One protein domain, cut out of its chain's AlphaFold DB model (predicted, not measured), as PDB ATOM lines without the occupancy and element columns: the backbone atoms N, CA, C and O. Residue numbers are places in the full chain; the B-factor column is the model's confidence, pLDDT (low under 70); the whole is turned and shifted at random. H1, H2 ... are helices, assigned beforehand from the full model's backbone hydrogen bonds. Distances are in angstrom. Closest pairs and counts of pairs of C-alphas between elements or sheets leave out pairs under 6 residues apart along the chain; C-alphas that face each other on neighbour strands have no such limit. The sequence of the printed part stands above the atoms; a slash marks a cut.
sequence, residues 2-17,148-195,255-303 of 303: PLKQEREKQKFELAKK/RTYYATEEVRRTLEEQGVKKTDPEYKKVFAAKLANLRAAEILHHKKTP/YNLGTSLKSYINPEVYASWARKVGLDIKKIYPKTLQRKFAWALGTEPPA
ATOM      1  N   PRO A   2     223.390 205.791 191.493       79.19
ATOM      2  CA  PRO A   2     222.681 205.232 190.335       79.19
ATOM      3  C   PRO A   2     223.327 205.574 188.984       79.19
ATOM      4  O   PRO A   2     223.576 204.682 188.182       79.19
ATOM      5  N   LEU A   3     223.766 206.824 188.791       81.69
ATOM      6  CA  LEU A   3     224.446 207.271 187.563       81.69
ATOM      7  C   LEU A   3     225.712 206.469 187.218       81.69
ATOM      8  O   LEU A   3     225.999 206.221 186.048       81.69
ATOM      9  N   LYS A   4     226.490 206.046 188.226       83.62
ATOM     10  CA  LYS A   4     227.686 205.218 187.995       83.62
ATOM     11  C   LYS A   4     227.303 203.807 187.544       83.62
ATOM     12  O   LYS A   4     227.989 203.255 186.694       83.62
ATOM     13  N   GLN A   5     226.222 203.250 188.091       86.06
ATOM     14  CA  GLN A   5     225.724 201.935 187.685       86.06
ATOM     15  C   GLN A   5     225.151 201.969 186.266       86.06
ATOM     16  O   GLN A   5     225.436 201.064 185.491       86.06
ATOM     17  N   GLU A   6     224.441 203.038 185.901       88.31
ATOM     18  CA  GLU A   6     223.886 203.207 184.554       88.31
ATOM     19  C   GLU A   6     224.988 203.284 183.488       88.31
ATOM     20  O   GLU A   6     224.962 202.542 182.509       88.31
ATOM     21  N   ARG A   7     226.043 204.077 183.724       88.06
ATOM     22  CA  ARG A   7     227.215 204.110 182.827       88.06
ATOM     23  C   ARG A   7     227.882 202.739 182.681       88.06
ATOM     24  O   ARG A   7     228.368 202.387 181.608       88.06
ATOM     25  N   GLU A   8     227.929 201.954 183.755       89.06
ATOM     26  CA  GLU A   8     228.468 200.595 183.690       89.06
ATOM     27  C   GLU A   8     227.564 199.623 182.943       89.06
ATOM     28  O   GLU A   8     228.074 198.813 182.170       89.06
ATOM     29  N   LYS A   9     226.248 199.721 183.130       92.50
ATOM     30  CA  LYS A   9     225.268 198.961 182.357       92.50
ATOM     31  C   LYS A   9     225.422 199.257 180.869       92.50
ATOM     32  O   LYS A   9     225.660 198.335 180.094       92.50
ATOM     33  N   GLN A  10     225.428 200.534 180.482       91.75
ATOM     34  CA  GLN A  10     225.611 200.973 179.092       91.75
ATOM     35  C   GLN A  10     226.894 200.428 178.465       91.75
ATOM     36  O   GLN A  10     226.887 199.976 177.321       91.75
ATOM     37  N   LYS A  11     227.996 200.398 179.223       92.19
ATOM     38  CA  LYS A  11     229.245 199.784 178.765       92.19
ATOM     39  C   LYS A  11     229.067 198.305 178.395       92.19
ATOM     40  O   LYS A  11     229.607 197.871 177.378       92.19
ATOM     41  N   PHE A  12     228.383 197.517 179.224       94.38
ATOM     42  CA  PHE A  12     228.168 196.096 178.935       94.38
ATOM     43  C   PHE A  12     227.119 195.879 177.840       94.38
ATOM     44  O   PHE A  12     227.308 194.986 177.019       94.38
ATOM     45  N   GLU A  13     226.088 196.723 177.756       93.44
ATOM     46  CA  GLU A  13     225.131 196.722 176.639       93.44
ATOM     47  C   GLU A  13     225.818 196.996 175.300       93.44
ATOM     48  O   GLU A  13     225.577 196.309 174.309       93.44
ATOM     49  N   LEU A  14     226.748 197.948 175.272       92.12
ATOM     50  CA  LEU A  14     227.552 198.220 174.089       92.12
ATOM     51  C   LEU A  14     228.415 197.008 173.697       92.12
ATOM     52  O   LEU A  14     228.512 196.677 172.519       92.12
ATOM     53  N   ALA A  15     228.990 196.294 174.673       93.56
ATOM     54  CA  ALA A  15     229.750 195.072 174.406       93.56
ATOM     55  C   ALA A  15     228.892 193.935 173.821       93.56
ATOM     56  O   ALA A  15     229.414 193.138 173.048       93.56
ATOM     57  N   LYS A  16     227.585 193.876 174.120       93.75
ATOM     58  CA  LYS A  16     226.654 192.922 173.481       93.75
ATOM     59  C   LYS A  16     226.425 193.227 171.997       93.75
ATOM     60  O   LYS A  16     226.132 192.319 171.230       93.75
ATOM     61  N   LYS A  17     226.577 194.491 171.583       93.31
ATOM     62  CA  LYS A  17     226.469 194.918 170.176       93.31
ATOM     63  C   LYS A  17     227.746 194.657 169.368       93.31
ATOM     64  O   LYS A  17     227.766 194.940 168.171       93.31
ATOM     65  N   ARG A 148     238.293 194.222 174.911       96.19
ATOM     66  CA  ARG A 148     238.673 193.525 176.152       96.19
ATOM     67  C   ARG A 148     237.459 193.087 176.977       96.19
ATOM     68  O   ARG A 148     237.537 192.071 177.658       96.19
ATOM     69  N   THR A 149     236.364 193.846 176.938       96.75
ATOM     70  CA  THR A 149     235.121 193.515 177.657       96.75
ATOM     71  C   THR A 149     234.395 192.352 176.981       96.75
ATOM     72  O   THR A 149     234.011 191.391 177.648       96.75
ATOM     73  N   TYR A 150     234.268 192.409 175.654       97.19
ATOM     74  CA  TYR A 150     233.682 191.346 174.845       97.19
ATOM     75  C   TYR A 150     234.436 190.026 175.045       97.19
ATOM     76  O   TYR A 150     233.869 189.068 175.562       97.19
ATOM     77  N   TYR A 151     235.742 189.998 174.764       98.00
ATOM     78  CA  TYR A 151     236.520 188.760 174.830       98.00
ATOM     79  C   TYR A 151     236.597 188.159 176.236       98.00
ATOM     80  O   TYR A 151     236.520 186.945 176.370       98.00
ATOM     81  N   ALA A 152     236.690 188.975 177.293       98.38
ATOM     82  CA  ALA A 152     236.621 188.463 178.664       98.38
ATOM     83  C   ALA A 152     235.264 187.839 178.995       98.38
ATOM     84  O   ALA A 152     235.209 186.818 179.676       98.38
ATOM     85  N   THR A 153     234.176 188.449 178.527       98.38
ATOM     86  CA  THR A 153     232.819 187.949 178.759       98.38
ATOM     87  C   THR A 153     232.569 186.644 178.000       98.38
ATOM     88  O   THR A 153     232.061 185.692 178.591       98.38
ATOM     89  N   GLU A 154     232.981 186.571 176.733       98.25
ATOM     90  CA  GLU A 154     232.873 185.355 175.918       98.25
ATOM     91  C   GLU A 154     233.729 184.215 176.473       98.25
ATOM     92  O   GLU A 154     233.253 183.090 176.594       98.25
ATOM     93  N   GLU A 155     234.962 184.503 176.899       98.62
ATOM     94  CA  GLU A 155     235.848 183.509 177.509       98.62
ATOM     95  C   GLU A 155     235.250 182.925 178.795       98.62
ATOM     96  O   GLU A 155     235.323 181.717 179.027       98.62
ATOM     97  N   VAL A 156     234.607 183.763 179.619       98.75
ATOM     98  CA  VAL A 156     233.881 183.291 180.803       98.75
ATOM     99  C   VAL A 156     232.715 182.403 180.401       98.75
ATOM    100  O   VAL A 156     232.588 181.317 180.961       98.75
ATOM    101  N   ARG A 157     231.880 182.830 179.445       98.50
ATOM    102  CA  ARG A 157     230.729 182.038 178.989       98.50
ATOM    103  C   ARG A 157     231.180 180.663 178.498       98.50
ATOM    104  O   ARG A 157     230.716 179.658 179.035       98.50
ATOM    105  N   ARG A 158     232.157 180.633 177.585       98.62
ATOM    106  CA  ARG A 158     232.729 179.402 177.030       98.62
ATOM    107  C   ARG A 158     233.289 178.503 178.127       98.62
ATOM    108  O   ARG A 158     232.929 177.337 178.205       98.62
ATOM    109  N   THR A 159     234.095 179.051 179.040       98.62
ATOM    110  CA  THR A 159     234.677 178.250 180.129       98.62
ATOM    111  C   THR A 159     233.598 177.677 181.053       98.62
ATOM    112  O   THR A 159     233.704 176.537 181.493       98.62
ATOM    113  N   LEU A 160     232.553 178.443 181.382       98.56
ATOM    114  CA  LEU A 160     231.460 177.959 182.232       98.56
ATOM    115  C   LEU A 160     230.669 176.822 181.568       98.56
ATOM    116  O   LEU A 160     230.245 175.899 182.266       98.56
ATOM    117  N   GLU A 161     230.489 176.885 180.249       98.00
ATOM    118  CA  GLU A 161     229.878 175.825 179.441       98.00
ATOM    119  C   GLU A 161     230.777 174.583 179.371       98.00
ATOM    120  O   GLU A 161     230.316 173.493 179.705       98.00
ATOM    121  N   GLU A 162     232.067 174.751 179.060       98.25
ATOM    122  CA  GLU A 162     233.079 173.681 179.029       98.25
ATOM    123  C   GLU A 162     233.181 172.931 180.367       98.25
ATOM    124  O   GLU A 162     233.363 171.717 180.397       98.25
ATOM    125  N   GLN A 163     233.059 173.637 181.500       97.50
ATOM    126  CA  GLN A 163     233.085 173.002 182.821       97.50
ATOM    127  C   GLN A 163     231.852 172.131 183.098       97.50
ATOM    128  O   GLN A 163     231.910 171.281 183.986       97.50
ATOM    129  N   GLY A 164     230.736 172.346 182.393       96.25
ATOM    130  CA  GLY A 164     229.573 171.451 182.406       96.25
ATOM    131  C   GLY A 164     228.929 171.205 183.777       96.25
ATOM    132  O   GLY A 164     228.231 170.204 183.950       96.25
ATOM    133  N   VAL A 165     229.169 172.074 184.767       97.56
ATOM    134  CA  VAL A 165     228.713 171.859 186.150       97.56
ATOM    135  C   VAL A 165     227.189 171.933 186.231       97.56
ATOM    136  O   VAL A 165     226.567 172.864 185.716       97.56
ATOM    137  N   LYS A 166     226.580 170.965 186.915       97.25
ATOM    138  CA  LYS A 166     225.124 170.815 187.028       97.25
ATOM    139  C   LYS A 166     224.604 171.319 188.372       97.25
ATOM    140  O   LYS A 166     225.349 171.500 189.333       97.25
ATOM    141  N   LYS A 167     223.282 171.494 188.483       97.50
ATOM    142  CA  LYS A 167     222.630 171.876 189.750       97.50
ATOM    143  C   LYS A 167     222.871 170.854 190.871       97.50
ATOM    144  O   LYS A 167     223.010 171.255 192.022       97.50
ATOM    145  N   THR A 168     222.989 169.573 190.532       97.56
ATOM    146  CA  THR A 168     223.267 168.469 191.467       97.56
ATOM    147  C   THR A 168     224.729 168.371 191.897       97.56
ATOM    148  O   THR A 168     225.029 167.660 192.854       97.56
ATOM    149  N   ASP A 169     225.651 169.073 191.228       97.88
ATOM    150  CA  ASP A 169     227.052 169.049 191.630       97.88
ATOM    151  C   ASP A 169     227.267 169.757 192.977       97.88
ATOM    152  O   ASP A 169     226.584 170.742 193.295       97.88
ATOM    153  N   PRO A 170     228.276 169.323 193.751       97.38
ATOM    154  CA  PRO A 170     228.672 170.001 194.975       97.38
ATOM    155  C   PRO A 170     229.019 171.478 194.752       97.38
ATOM    156  O   PRO A 170     229.642 171.847 193.751       97.38
ATOM    157  N   GLU A 171     228.706 172.322 195.740       97.88
ATOM    158  CA  GLU A 171     228.968 173.768 195.686       97.88
ATOM    159  C   GLU A 171     230.430 174.085 195.326       97.88
ATOM    160  O   GLU A 171     230.695 174.963 194.505       97.88
ATOM    161  N   TYR A 172     231.395 173.339 195.879       97.50
ATOM    162  CA  TYR A 172     232.814 173.604 195.639       97.50
ATOM    163  C   TYR A 172     233.225 173.431 194.168       97.50
ATOM    164  O   TYR A 172     234.128 174.139 193.723       97.50
ATOM    165  N   LYS A 173     232.564 172.547 193.402       98.38
ATOM    166  CA  LYS A 173     232.815 172.401 191.960       98.38
ATOM    167  C   LYS A 173     232.291 173.605 191.186       98.38
ATOM    168  O   LYS A 173     232.989 174.125 190.322       98.38
ATOM    169  N   LYS A 174     231.101 174.099 191.540       98.56
ATOM    170  CA  LYS A 174     230.520 175.318 190.949       98.56
ATOM    171  C   LYS A 174     231.426 176.520 191.222       98.56
ATOM    172  O   LYS A 174     231.816 177.234 190.305       98.56
ATOM    173  N   VAL A 175     231.852 176.704 192.474       98.44
ATOM    174  CA  VAL A 175     232.790 177.779 192.842       98.44
ATOM    175  C   VAL A 175     234.118 177.646 192.096       98.44
ATOM    176  O   VAL A 175     234.687 178.655 191.674       98.44
ATOM    177  N   PHE A 176     234.616 176.419 191.921       98.56
ATOM    178  CA  PHE A 176     235.814 176.169 191.131       98.56
ATOM    179  C   PHE A 176     235.634 176.602 189.674       98.56
ATOM    180  O   PHE A 176     236.431 177.411 189.201       98.56
ATOM    181  N   ALA A 177     234.564 176.163 189.008       98.62
ATOM    182  CA  ALA A 177     234.259 176.532 187.626       98.62
ATOM    183  C   ALA A 177     234.143 178.053 187.446       98.62
ATOM    184  O   ALA A 177     234.756 178.618 186.542       98.62
ATOM    185  N   ALA A 178     233.455 178.743 188.362       98.62
ATOM    186  CA  ALA A 178     233.336 180.198 188.320       98.62
ATOM    187  C   ALA A 178     234.697 180.905 188.419       98.62
ATOM    188  O   ALA A 178     234.974 181.840 187.663       98.62
ATOM    189  N   LYS A 179     235.570 180.454 189.330       98.50
ATOM    190  CA  LYS A 179     236.918 181.020 189.499       98.50
ATOM    191  C   LYS A 179     237.844 180.684 188.340       98.50
ATOM    192  O   LYS A 179     238.652 181.532 187.968       98.50
ATOM    193  N   LEU A 180     237.723 179.485 187.782       98.62
ATOM    194  CA  LEU A 180     238.470 179.064 186.609       98.62
ATOM    195  C   LEU A 180     238.089 179.909 185.385       98.62
ATOM    196  O   LEU A 180     238.979 180.422 184.720       98.62
ATOM    197  N   ALA A 181     236.798 180.147 185.152       98.75
ATOM    198  CA  ALA A 181     236.329 181.029 184.082       98.75
ATOM    199  C   ALA A 181     236.879 182.460 184.217       98.75
ATOM    200  O   ALA A 181     237.378 183.040 183.255       98.75
ATOM    201  N   ASN A 182     236.892 183.013 185.435       98.75
ATOM    202  CA  ASN A 182     237.498 184.324 185.681       98.75
ATOM    203  C   ASN A 182     239.023 184.310 185.456       98.75
ATOM    204  O   ASN A 182     239.588 185.280 184.951       98.75
ATOM    205  N   LEU A 183     239.700 183.217 185.825       98.62
ATOM    206  CA  LEU A 183     241.121 183.040 185.539       98.62
ATOM    207  C   LEU A 183     241.386 183.037 184.033       98.62
ATOM    208  O   LEU A 183     242.268 183.772 183.605       98.62
ATOM    209  N   ARG A 184     240.602 182.305 183.234       98.50
ATOM    210  CA  ARG A 184     240.736 182.313 181.770       98.50
ATOM    211  C   ARG A 184     240.586 183.718 181.189       98.50
ATOM    212  O   ARG A 184     241.441 184.165 180.430       98.50
ATOM    213  N   ALA A 185     239.589 184.476 181.646       98.56
ATOM    214  CA  ALA A 185     239.451 185.885 181.275       98.56
ATOM    215  C   ALA A 185     240.670 186.739 181.679       98.56
ATOM    216  O   ALA A 185     241.093 187.621 180.934       98.56
ATOM    217  N   ALA A 186     241.254 186.502 182.856       98.25
ATOM    218  CA  ALA A 186     242.462 187.196 183.300       98.25
ATOM    219  C   ALA A 186     243.713 186.808 182.484       98.25
ATOM    220  O   ALA A 186     244.560 187.673 182.254       98.25
ATOM    221  N   GLU A 187     243.813 185.553 182.038       97.62
ATOM    222  CA  GLU A 187     244.877 185.035 181.167       97.62
ATOM    223  C   GLU A 187     244.846 185.727 179.799       97.62
ATOM    224  O   GLU A 187     245.839 186.341 179.403       97.62
ATOM    225  N   ILE A 188     243.694 185.719 179.114       96.94
ATOM    226  CA  ILE A 188     243.574 186.324 177.776       96.94
ATOM    227  C   ILE A 188     243.819 187.838 177.794       96.94
ATOM    228  O   ILE A 188     244.356 188.401 176.847       96.94
ATOM    229  N   LEU A 189     243.463 188.502 178.896       96.75
ATOM    230  CA  LEU A 189     243.618 189.943 179.074       96.75
ATOM    231  C   LEU A 189     244.972 190.341 179.673       96.75
ATOM    232  O   LEU A 189     245.213 191.536 179.894       96.75
ATOM    233  N   HIS A 190     245.835 189.367 179.961       96.25
ATOM    234  CA  HIS A 190     247.146 189.563 180.575       96.25
ATOM    235  C   HIS A 190     247.091 190.357 181.893       96.25
ATOM    236  O   HIS A 190     247.880 191.267 182.145       96.25
ATOM    237  N   HIS A 191     246.122 190.053 182.760       95.62
ATOM    238  CA  HIS A 191     246.007 190.668 184.088       95.62
ATOM    239  C   HIS A 191     246.997 190.045 185.077       95.62
ATOM    240  O   HIS A 191     246.594 189.437 186.072       95.62
ATOM    241  N   LYS A 192     248.295 190.186 184.806       94.81
ATOM    242  CA  LYS A 192     249.350 189.707 185.698       94.81
ATOM    243  C   LYS A 192     249.486 190.591 186.942       94.81
ATOM    244  O   LYS A 192     249.080 191.753 186.958       94.81
ATOM    245  N   LYS A 193     250.034 190.012 188.006       92.81
ATOM    246  CA  LYS A 193     250.415 190.692 189.247       92.81
ATOM    247  C   LYS A 193     251.610 189.997 189.881       92.81
ATOM    248  O   LYS A 193     251.777 188.787 189.731       92.81
ATOM    249  N   THR A 194     252.345 190.730 190.704       92.38
ATOM    250  CA  THR A 194     253.352 190.139 191.584       92.38
ATOM    251  C   THR A 194     252.675 189.222 192.612       92.38
ATOM    252  O   THR A 194     251.739 189.650 193.301       92.38
ATOM    253  N   PRO A 195     253.097 187.949 192.732       93.19
ATOM    254  CA  PRO A 195     252.592 187.064 193.773       93.19
ATOM    255  C   PRO A 195     252.920 187.613 195.174       93.19
ATOM    256  O   PRO A 195     254.009 188.149 195.374       93.19
ATOM    257  N   TYR A 255     248.039 186.056 188.769       96.94
ATOM    258  CA  TYR A 255     246.897 186.684 188.092       96.94
ATOM    259  C   TYR A 255     246.005 187.507 189.032       96.94
ATOM    260  O   TYR A 255     245.662 187.107 190.154       96.94
ATOM    261  N   ASN A 256     245.582 188.679 188.560       95.19
ATOM    262  CA  ASN A 256     244.642 189.566 189.233       95.19
ATOM    263  C   ASN A 256     243.202 189.326 188.755       95.19
ATOM    264  O   ASN A 256     242.687 190.016 187.876       95.19
ATOM    265  N   LEU A 257     242.536 188.382 189.421       96.75
ATOM    266  CA  LEU A 257     241.134 188.042 189.169       96.75
ATOM    267  C   LEU A 257     240.138 189.147 189.556       96.75
ATOM    268  O   LEU A 257     238.991 189.130 189.114       96.75
ATOM    269  N   GLY A 258     240.545 190.090 190.412       96.38
ATOM    270  CA  GLY A 258     239.692 191.206 190.816       96.38
ATOM    271  C   GLY A 258     239.488 192.191 189.672       96.38
ATOM    272  O   GLY A 258     238.375 192.661 189.454       96.38
ATOM    273  N   THR A 259     240.545 192.460 188.904       94.75
ATOM    274  CA  THR A 259     240.501 193.386 187.766       94.75
ATOM    275  C   THR A 259     239.593 192.885 186.648       94.75
ATOM    276  O   THR A 259     238.766 193.657 186.163       94.75
ATOM    277  N   SER A 260     239.699 191.609 186.261       95.88
ATOM    278  CA  SER A 260     238.807 190.995 185.262       95.88
ATOM    279  C   SER A 260     237.351 191.020 185.728       95.88
ATOM    280  O   SER A 260     236.499 191.556 185.020       95.88
ATOM    281  N   LEU A 261     237.086 190.548 186.953       97.25
ATOM    282  CA  LEU A 261     235.735 190.458 187.517       97.25
ATOM    283  C   LEU A 261     235.057 191.817 187.700       97.25
ATOM    284  O   LEU A 261     233.858 191.946 187.480       97.25
ATOM    285  N   LYS A 262     235.814 192.833 188.126       95.88
ATOM    286  CA  LYS A 262     235.283 194.174 188.395       95.88
ATOM    287  C   LYS A 262     235.013 194.962 187.120       95.88
ATOM    288  O   LYS A 262     234.149 195.831 187.155       95.88
ATOM    289  N   SER A 263     235.785 194.758 186.055       94.06
ATOM    290  CA  SER A 263     235.847 195.747 184.974       94.06
ATOM    291  C   SER A 263     235.667 195.198 183.567       94.06
ATOM    292  O   SER A 263     235.499 196.017 182.672       94.06
ATOM    293  N   TYR A 264     235.723 193.890 183.323       96.75
ATOM    294  CA  TYR A 264     235.725 193.368 181.945       96.75
ATOM    295  C   TYR A 264     234.693 192.271 181.699       96.75
ATOM    296  O   TYR A 264     234.310 192.069 180.557       96.75
ATOM    297  N   ILE A 265     234.226 191.585 182.738       98.06
ATOM    298  CA  ILE A 265     233.246 190.507 182.595       98.06
ATOM    299  C   ILE A 265     231.845 191.071 182.833       98.06
ATOM    300  O   ILE A 265     231.615 191.671 183.885       98.06
ATOM    301  N   ASN A 266     230.917 190.864 181.891       97.56
ATOM    302  CA  ASN A 266     229.512 191.219 182.095       97.56
ATOM    303  C   ASN A 266     228.928 190.401 183.273       97.56
ATOM    304  O   ASN A 266     228.895 189.167 183.195       97.56
ATOM    305  N   PRO A 267     228.450 191.056 184.352       97.50
ATOM    306  CA  PRO A 267     227.912 190.371 185.527       97.50
ATOM    307  C   PRO A 267     226.672 189.509 185.266       97.50
ATOM    308  O   PRO A 267     226.454 188.536 185.990       97.50
ATOM    309  N   GLU A 268     225.895 189.792 184.220       97.38
ATOM    310  CA  GLU A 268     224.710 189.003 183.864       97.38
ATOM    311  C   GLU A 268     225.058 187.565 183.462       97.38
ATOM    312  O   GLU A 268     224.267 186.654 183.706       97.38
ATOM    313  N   VAL A 269     226.252 187.331 182.895       98.06
ATOM    314  CA  VAL A 269     226.711 185.976 182.543       98.06
ATOM    315  C   VAL A 269     226.825 185.122 183.799       98.06
ATOM    316  O   VAL A 269     226.284 184.018 183.854       98.06
ATOM    317  N   TYR A 270     227.461 185.656 184.844       98.25
ATOM    318  CA  TYR A 270     227.544 184.965 186.125       98.25
ATOM    319  C   TYR A 270     226.193 184.881 186.826       98.25
ATOM    320  O   TYR A 270     225.910 183.838 187.406       98.25
ATOM    321  N   ALA A 271     225.353 185.919 186.770       97.38
ATOM    322  CA  ALA A 271     224.022 185.888 187.376       97.38
ATOM    323  C   ALA A 271     223.139 184.792 186.755       97.38
ATOM    324  O   ALA A 271     222.559 183.973 187.469       97.38
ATOM    325  N   SER A 272     223.087 184.730 185.421       97.12
ATOM    326  CA  SER A 272     222.341 183.713 184.678       97.12
ATOM    327  C   SER A 272     222.871 182.306 184.959       97.12
ATOM    328  O   SER A 272     222.111 181.416 185.348       97.12
ATOM    329  N   TRP A 273     224.191 182.117 184.861       98.25
ATOM    330  CA  TRP A 273     224.819 180.828 185.135       98.25
ATOM    331  C   TRP A 273     224.612 180.375 186.589       98.25
ATOM    332  O   TRP A 273     224.236 179.228 186.821       98.25
ATOM    333  N   ALA A 274     224.779 181.273 187.566       97.62
ATOM    334  CA  ALA A 274     224.598 180.976 188.986       97.62
ATOM    335  C   ALA A 274     223.164 180.521 189.293       97.62
ATOM    336  O   ALA A 274     222.986 179.518 189.988       97.62
ATOM    337  N   ARG A 275     222.148 181.174 188.704       97.00
ATOM    338  CA  ARG A 275     220.747 180.721 188.782       97.00
ATOM    339  C   ARG A 275     220.573 179.326 188.182       97.00
ATOM    340  O   ARG A 275     220.010 178.452 188.840       97.00
ATOM    341  N   LYS A 276     221.117 179.084 186.981       97.31
ATOM    342  CA  LYS A 276     221.036 177.787 186.281       97.31
ATOM    343  C   LYS A 276     221.614 176.635 187.110       97.31
ATOM    344  O   LYS A 276     221.018 175.561 187.171       97.31
ATOM    345  N   VAL A 277     222.753 176.845 187.775       97.94
ATOM    346  CA  VAL A 277     223.410 175.804 188.588       97.94
ATOM    347  C   VAL A 277     223.017 175.840 190.069       97.94
ATOM    348  O   VAL A 277     223.508 175.024 190.848       97.94
ATOM    349  N   GLY A 278     222.149 176.760 190.491       97.25
ATOM    350  CA  GLY A 278     221.772 176.934 191.897       97.25
ATOM    351  C   GLY A 278     222.961 177.263 192.807       97.25
ATOM    352  O   GLY A 278     223.112 176.644 193.859       97.25
ATOM    353  N   LEU A 279     223.850 178.163 192.379       97.69
ATOM    354  CA  LEU A 279     224.928 178.712 193.206       97.69
ATOM    355  C   LEU A 279     224.525 180.100 193.709       97.69
ATOM    356  O   LEU A 279     224.102 180.941 192.921       97.69
ATOM    357  N   ASP A 280     224.717 180.371 194.999       96.38
ATOM    358  CA  ASP A 280     224.551 181.725 195.532       96.38
ATOM    359  C   ASP A 280     225.582 182.678 194.898       96.38
ATOM    360  O   ASP A 280     226.797 182.466 194.982       96.38
ATOM    361  N   ILE A 281     225.100 183.765 194.291       95.25
ATOM    362  CA  ILE A 281     225.916 184.789 193.629       95.25
ATOM    363  C   ILE A 281     226.954 185.422 194.573       95.25
ATOM    364  O   ILE A 281     228.029 185.839 194.129       95.25
ATOM    365  N   LYS A 282     226.699 185.407 195.892       95.56
ATOM    366  CA  LYS A 282     227.628 185.860 196.943       95.56
ATOM    367  C   LYS A 282     228.919 185.037 196.998       95.56
ATOM    368  O   LYS A 282     229.925 185.505 197.527       95.56
ATOM    369  N   LYS A 283     228.922 183.821 196.439       96.69
ATOM    370  CA  LYS A 283     230.115 182.966 196.320       96.69
ATOM    371  C   LYS A 283     231.047 183.414 195.189       96.69
ATOM    372  O   LYS A 283     232.225 183.051 195.198       96.69
ATOM    373  N   ILE A 284     230.532 184.193 194.235       97.06
ATOM    374  CA  ILE A 284     231.276 184.734 193.090       97.06
ATOM    375  C   ILE A 284     231.679 186.185 193.362       97.06
ATOM    376  O   ILE A 284     232.853 186.538 193.227       97.06
ATOM    377  N   TYR A 285     230.723 187.017 193.781       96.69
ATOM    378  CA  TYR A 285     230.930 188.448 193.970       96.69
ATOM    379  C   TYR A 285     231.068 188.825 195.451       96.69
ATOM    380  O   TYR A 285     230.168 188.539 196.239       96.69
ATOM    381  N   PRO A 286     232.139 189.536 195.859       95.31
ATOM    382  CA  PRO A 286     232.206 190.151 197.183       95.31
ATOM    383  C   PRO A 286     231.156 191.268 197.327       95.31
ATOM    384  O   PRO A 286     230.716 191.839 196.328       95.31
ATOM    385  N   LYS A 287     230.807 191.635 198.571       93.31
ATOM    386  CA  LYS A 287     229.767 192.645 198.886       93.31
ATOM    387  C   LYS A 287     229.914 193.946 198.087       93.31
ATOM    388  O   LYS A 287     228.928 194.504 197.617       93.31
ATOM    389  N   THR A 288     231.144 194.422 197.902       93.25
ATOM    390  CA  THR A 288     231.428 195.655 197.150       93.25
ATOM    391  C   THR A 288     231.054 195.545 195.673       93.25
ATOM    392  O   THR A 288     230.528 196.504 195.113       93.25
ATOM    393  N   LEU A 289     231.270 194.385 195.041       94.81
ATOM    394  CA  LEU A 289     230.870 194.150 193.652       94.81
ATOM    395  C   LEU A 289     229.382 193.820 193.520       94.81
ATOM    396  O   LEU A 289     228.797 194.167 192.503       94.81
ATOM    397  N   GLN A 290     228.756 193.240 194.546       94.56
ATOM    398  CA  GLN A 290     227.298 193.079 194.569       94.56
ATOM    399  C   GLN A 290     226.596 194.442 194.509       94.56
ATOM    400  O   GLN A 290     225.775 194.667 193.632       94.56
ATOM    401  N   ARG A 291     227.014 195.402 195.349       92.38
ATOM    402  CA  ARG A 291     226.491 196.784 195.309       92.38
ATOM    403  C   ARG A 291     226.743 197.471 193.968       92.38
ATOM    404  O   ARG A 291     225.923 198.253 193.503       92.38
ATOM    405  N   LYS A 292     227.904 197.208 193.369       92.19
ATOM    406  CA  LYS A 292     228.308 197.770 192.078       92.19
ATOM    407  C   LYS A 292     227.430 197.259 190.928       92.19
ATOM    408  O   LYS A 292     227.069 198.031 190.048       92.19
ATOM    409  N   PHE A 293     227.096 195.973 190.950       95.06
ATOM    410  CA  PHE A 293     226.371 195.276 189.888       95.06
ATOM    411  C   PHE A 293     224.931 194.922 190.271       95.06
ATOM    412  O   PHE A 293     224.358 194.008 189.687       95.06
ATOM    413  N   ALA A 294     224.339 195.642 191.227       92.44
ATOM    414  CA  ALA A 294     222.972 195.413 191.698       92.44
ATOM    415  C   ALA A 294     221.970 195.309 190.533       92.44
ATOM    416  O   ALA A 294     221.189 194.361 190.473       92.44
ATOM    417  N   TRP A 295     222.110 196.199 189.543       91.94
ATOM    418  CA  TRP A 295     221.324 196.227 188.305       91.94
ATOM    419  C   TRP A 295     221.347 194.923 187.482       91.94
ATOM    420  O   TRP A 295     220.395 194.654 186.762       91.94
ATOM    421  N   ALA A 296     222.413 194.121 187.570       93.00
ATOM    422  CA  ALA A 296     222.577 192.871 186.819       93.00
ATOM    423  C   ALA A 296     222.321 191.621 187.668       93.00
ATOM    424  O   ALA A 296     221.896 190.584 187.161       93.00
ATOM    425  N   LEU A 297     222.642 191.691 188.962       91.50
ATOM    426  CA  LEU A 297     222.575 190.537 189.858       91.50
ATOM    427  C   LEU A 297     221.170 190.311 190.431       91.50
ATOM    428  O   LEU A 297     220.941 189.269 191.042       91.50
ATOM    429  N   GLY A 298     220.245 191.265 190.256       76.81
ATOM    430  CA  GLY A 298     218.911 191.210 190.863       76.81
ATOM    431  C   GLY A 298     218.951 191.311 192.390       76.81
ATOM    432  O   GLY A 298     218.030 190.870 193.066       76.81
ATOM    433  N   THR A 299     220.047 191.840 192.941       64.75
ATOM    434  CA  THR A 299     220.164 192.179 194.358       64.75
ATOM    435  C   THR A 299     219.790 193.646 194.481       64.75
ATOM    436  O   THR A 299     220.549 194.483 193.989       64.75
ATOM    437  N   GLU A 300     218.647 193.973 195.084       53.81
ATOM    438  CA  GLU A 300     218.312 195.370 195.377       53.81
ATOM    439  C   GLU A 300     219.490 196.042 196.107       53.81
ATOM    440  O   GLU A 300     220.157 195.394 196.930       53.81
ATOM    441  N   PRO A 301     219.840 197.299 195.770       47.56
ATOM    442  CA  PRO A 301     220.845 198.014 196.540       47.56
ATOM    443  C   PRO A 301     220.375 198.039 198.003       47.56
ATOM    444  O   PRO A 301     219.223 198.390 198.240       47.56
ATOM    445  N   PRO A 302     221.211 197.630 198.981       44.22
ATOM    446  CA  PRO A 302     220.811 197.731 200.376       44.22
ATOM    447  C   PRO A 302     220.458 199.189 200.669       44.22
ATOM    448  O   PRO A 302     221.214 200.073 200.244       44.22
ATOM    449  N   ALA A 303     219.313 199.376 201.329       41.00
ATOM    450  CA  ALA A 303     218.875 200.652 201.880       41.00
ATOM    451  C   ALA A 303     220.001 201.328 202.679       41.00
ATOM    452  O   ALA A 303     220.782 200.596 203.343       41.00
TER     453      ALA A 303
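What this domain is: This is residues 2 to 17, 148 to 195 and 255 to 303 of the 303 residues of the protein "DNA topoisomerase I" of Hadesarchaea archaeon (UniProt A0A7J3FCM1). Three helices, H2, H3 and H5, make a loose up-and-down bundle, their centres in a triangle, with H2 and H3 folded back on each other as a helical hairpin. The short helices H4, H6 and H7 gather toward the end where H2 and H5 begin and H3 ends, and H1 meets the beginning of H2 there to form a corner. The printed part has 113 residues with seven named helices, H1 to H7 in chain order, and no named strand, and its class is all helix. It is compact, with a radius of gyration of the C-alphas of 13.6 A and spans of 38 by 32 by 32 A.

How they stand to each other: The longest helix, H3, residues 171 to 188, touches H2, residues 148 to 162, closest at the C-alphas of Ala 152 and Ala 185, 4.6 A apart. This hairpin runs opposite ways at a steep tilt of 37 degrees, only just past shallow. H2, the hub, also touches H5, residues 267 to 277, the same way at a shallow tilt of 8 degrees; their closest C-alphas, of Arg 157 and Val 269, are 6.7 A apart. H3 and H5 are close but not clearly touching, with the C-alphas of Lys 174 and Val 277 closest at 7.5 A. With residues 182 to 186 alone, H3 touches H4, residues 257 to 263; the closest C-alphas, of Ala 186 and Ser 260, are 5.6 A apart. H5 touches H7, residues 294 to 297, closest at the C-alphas of Glu 268 and Ala 296, 5.3 A. H1, residues 2 to 16, touches H2 with residues 12 to 16 alone, closest at the C-alphas of Ala 15 and Tyr 150, 5.4 A; they are about perpendicular, only just, at 70.2 degrees. H6, residues 287 to 292, touches no helix, but its Lys 292 comes within 6.6 A of Gln 5 of H1, C-alpha to C-alpha. Every O i to N i+4 pair is within hydrogen-bond range in H1 to H6, and H7 is too short for such a pair.

Where its parts are: H1 begins at C-alpha 2 (222.681, 205.232, 190.335) and is 21.2 A long. H2 measures 20.8 A, H3 26.3 A, H4 10.2 A, H5 15.6 A, H6 8.6 A and H7 5.2 A. H3 begins at C-alpha 171 (228.968, 173.768, 195.686), and H7 ends at C-alpha 297 (222.575, 190.537, 189.858).

The domain as a whole: The C-alphas farthest apart, of Leu 3 and Thr 168, are 39.0 A apart. Residues 18 to 147 are not printed, with 13.7 A between C-alphas 17 and 148, nor are 196 to 254, with 8.1 A between C-alphas 195 and 255. Of the links printed whole, none is long. Mean pLDDT of the printed part is 93.5; residues 299 to 303 are under 70.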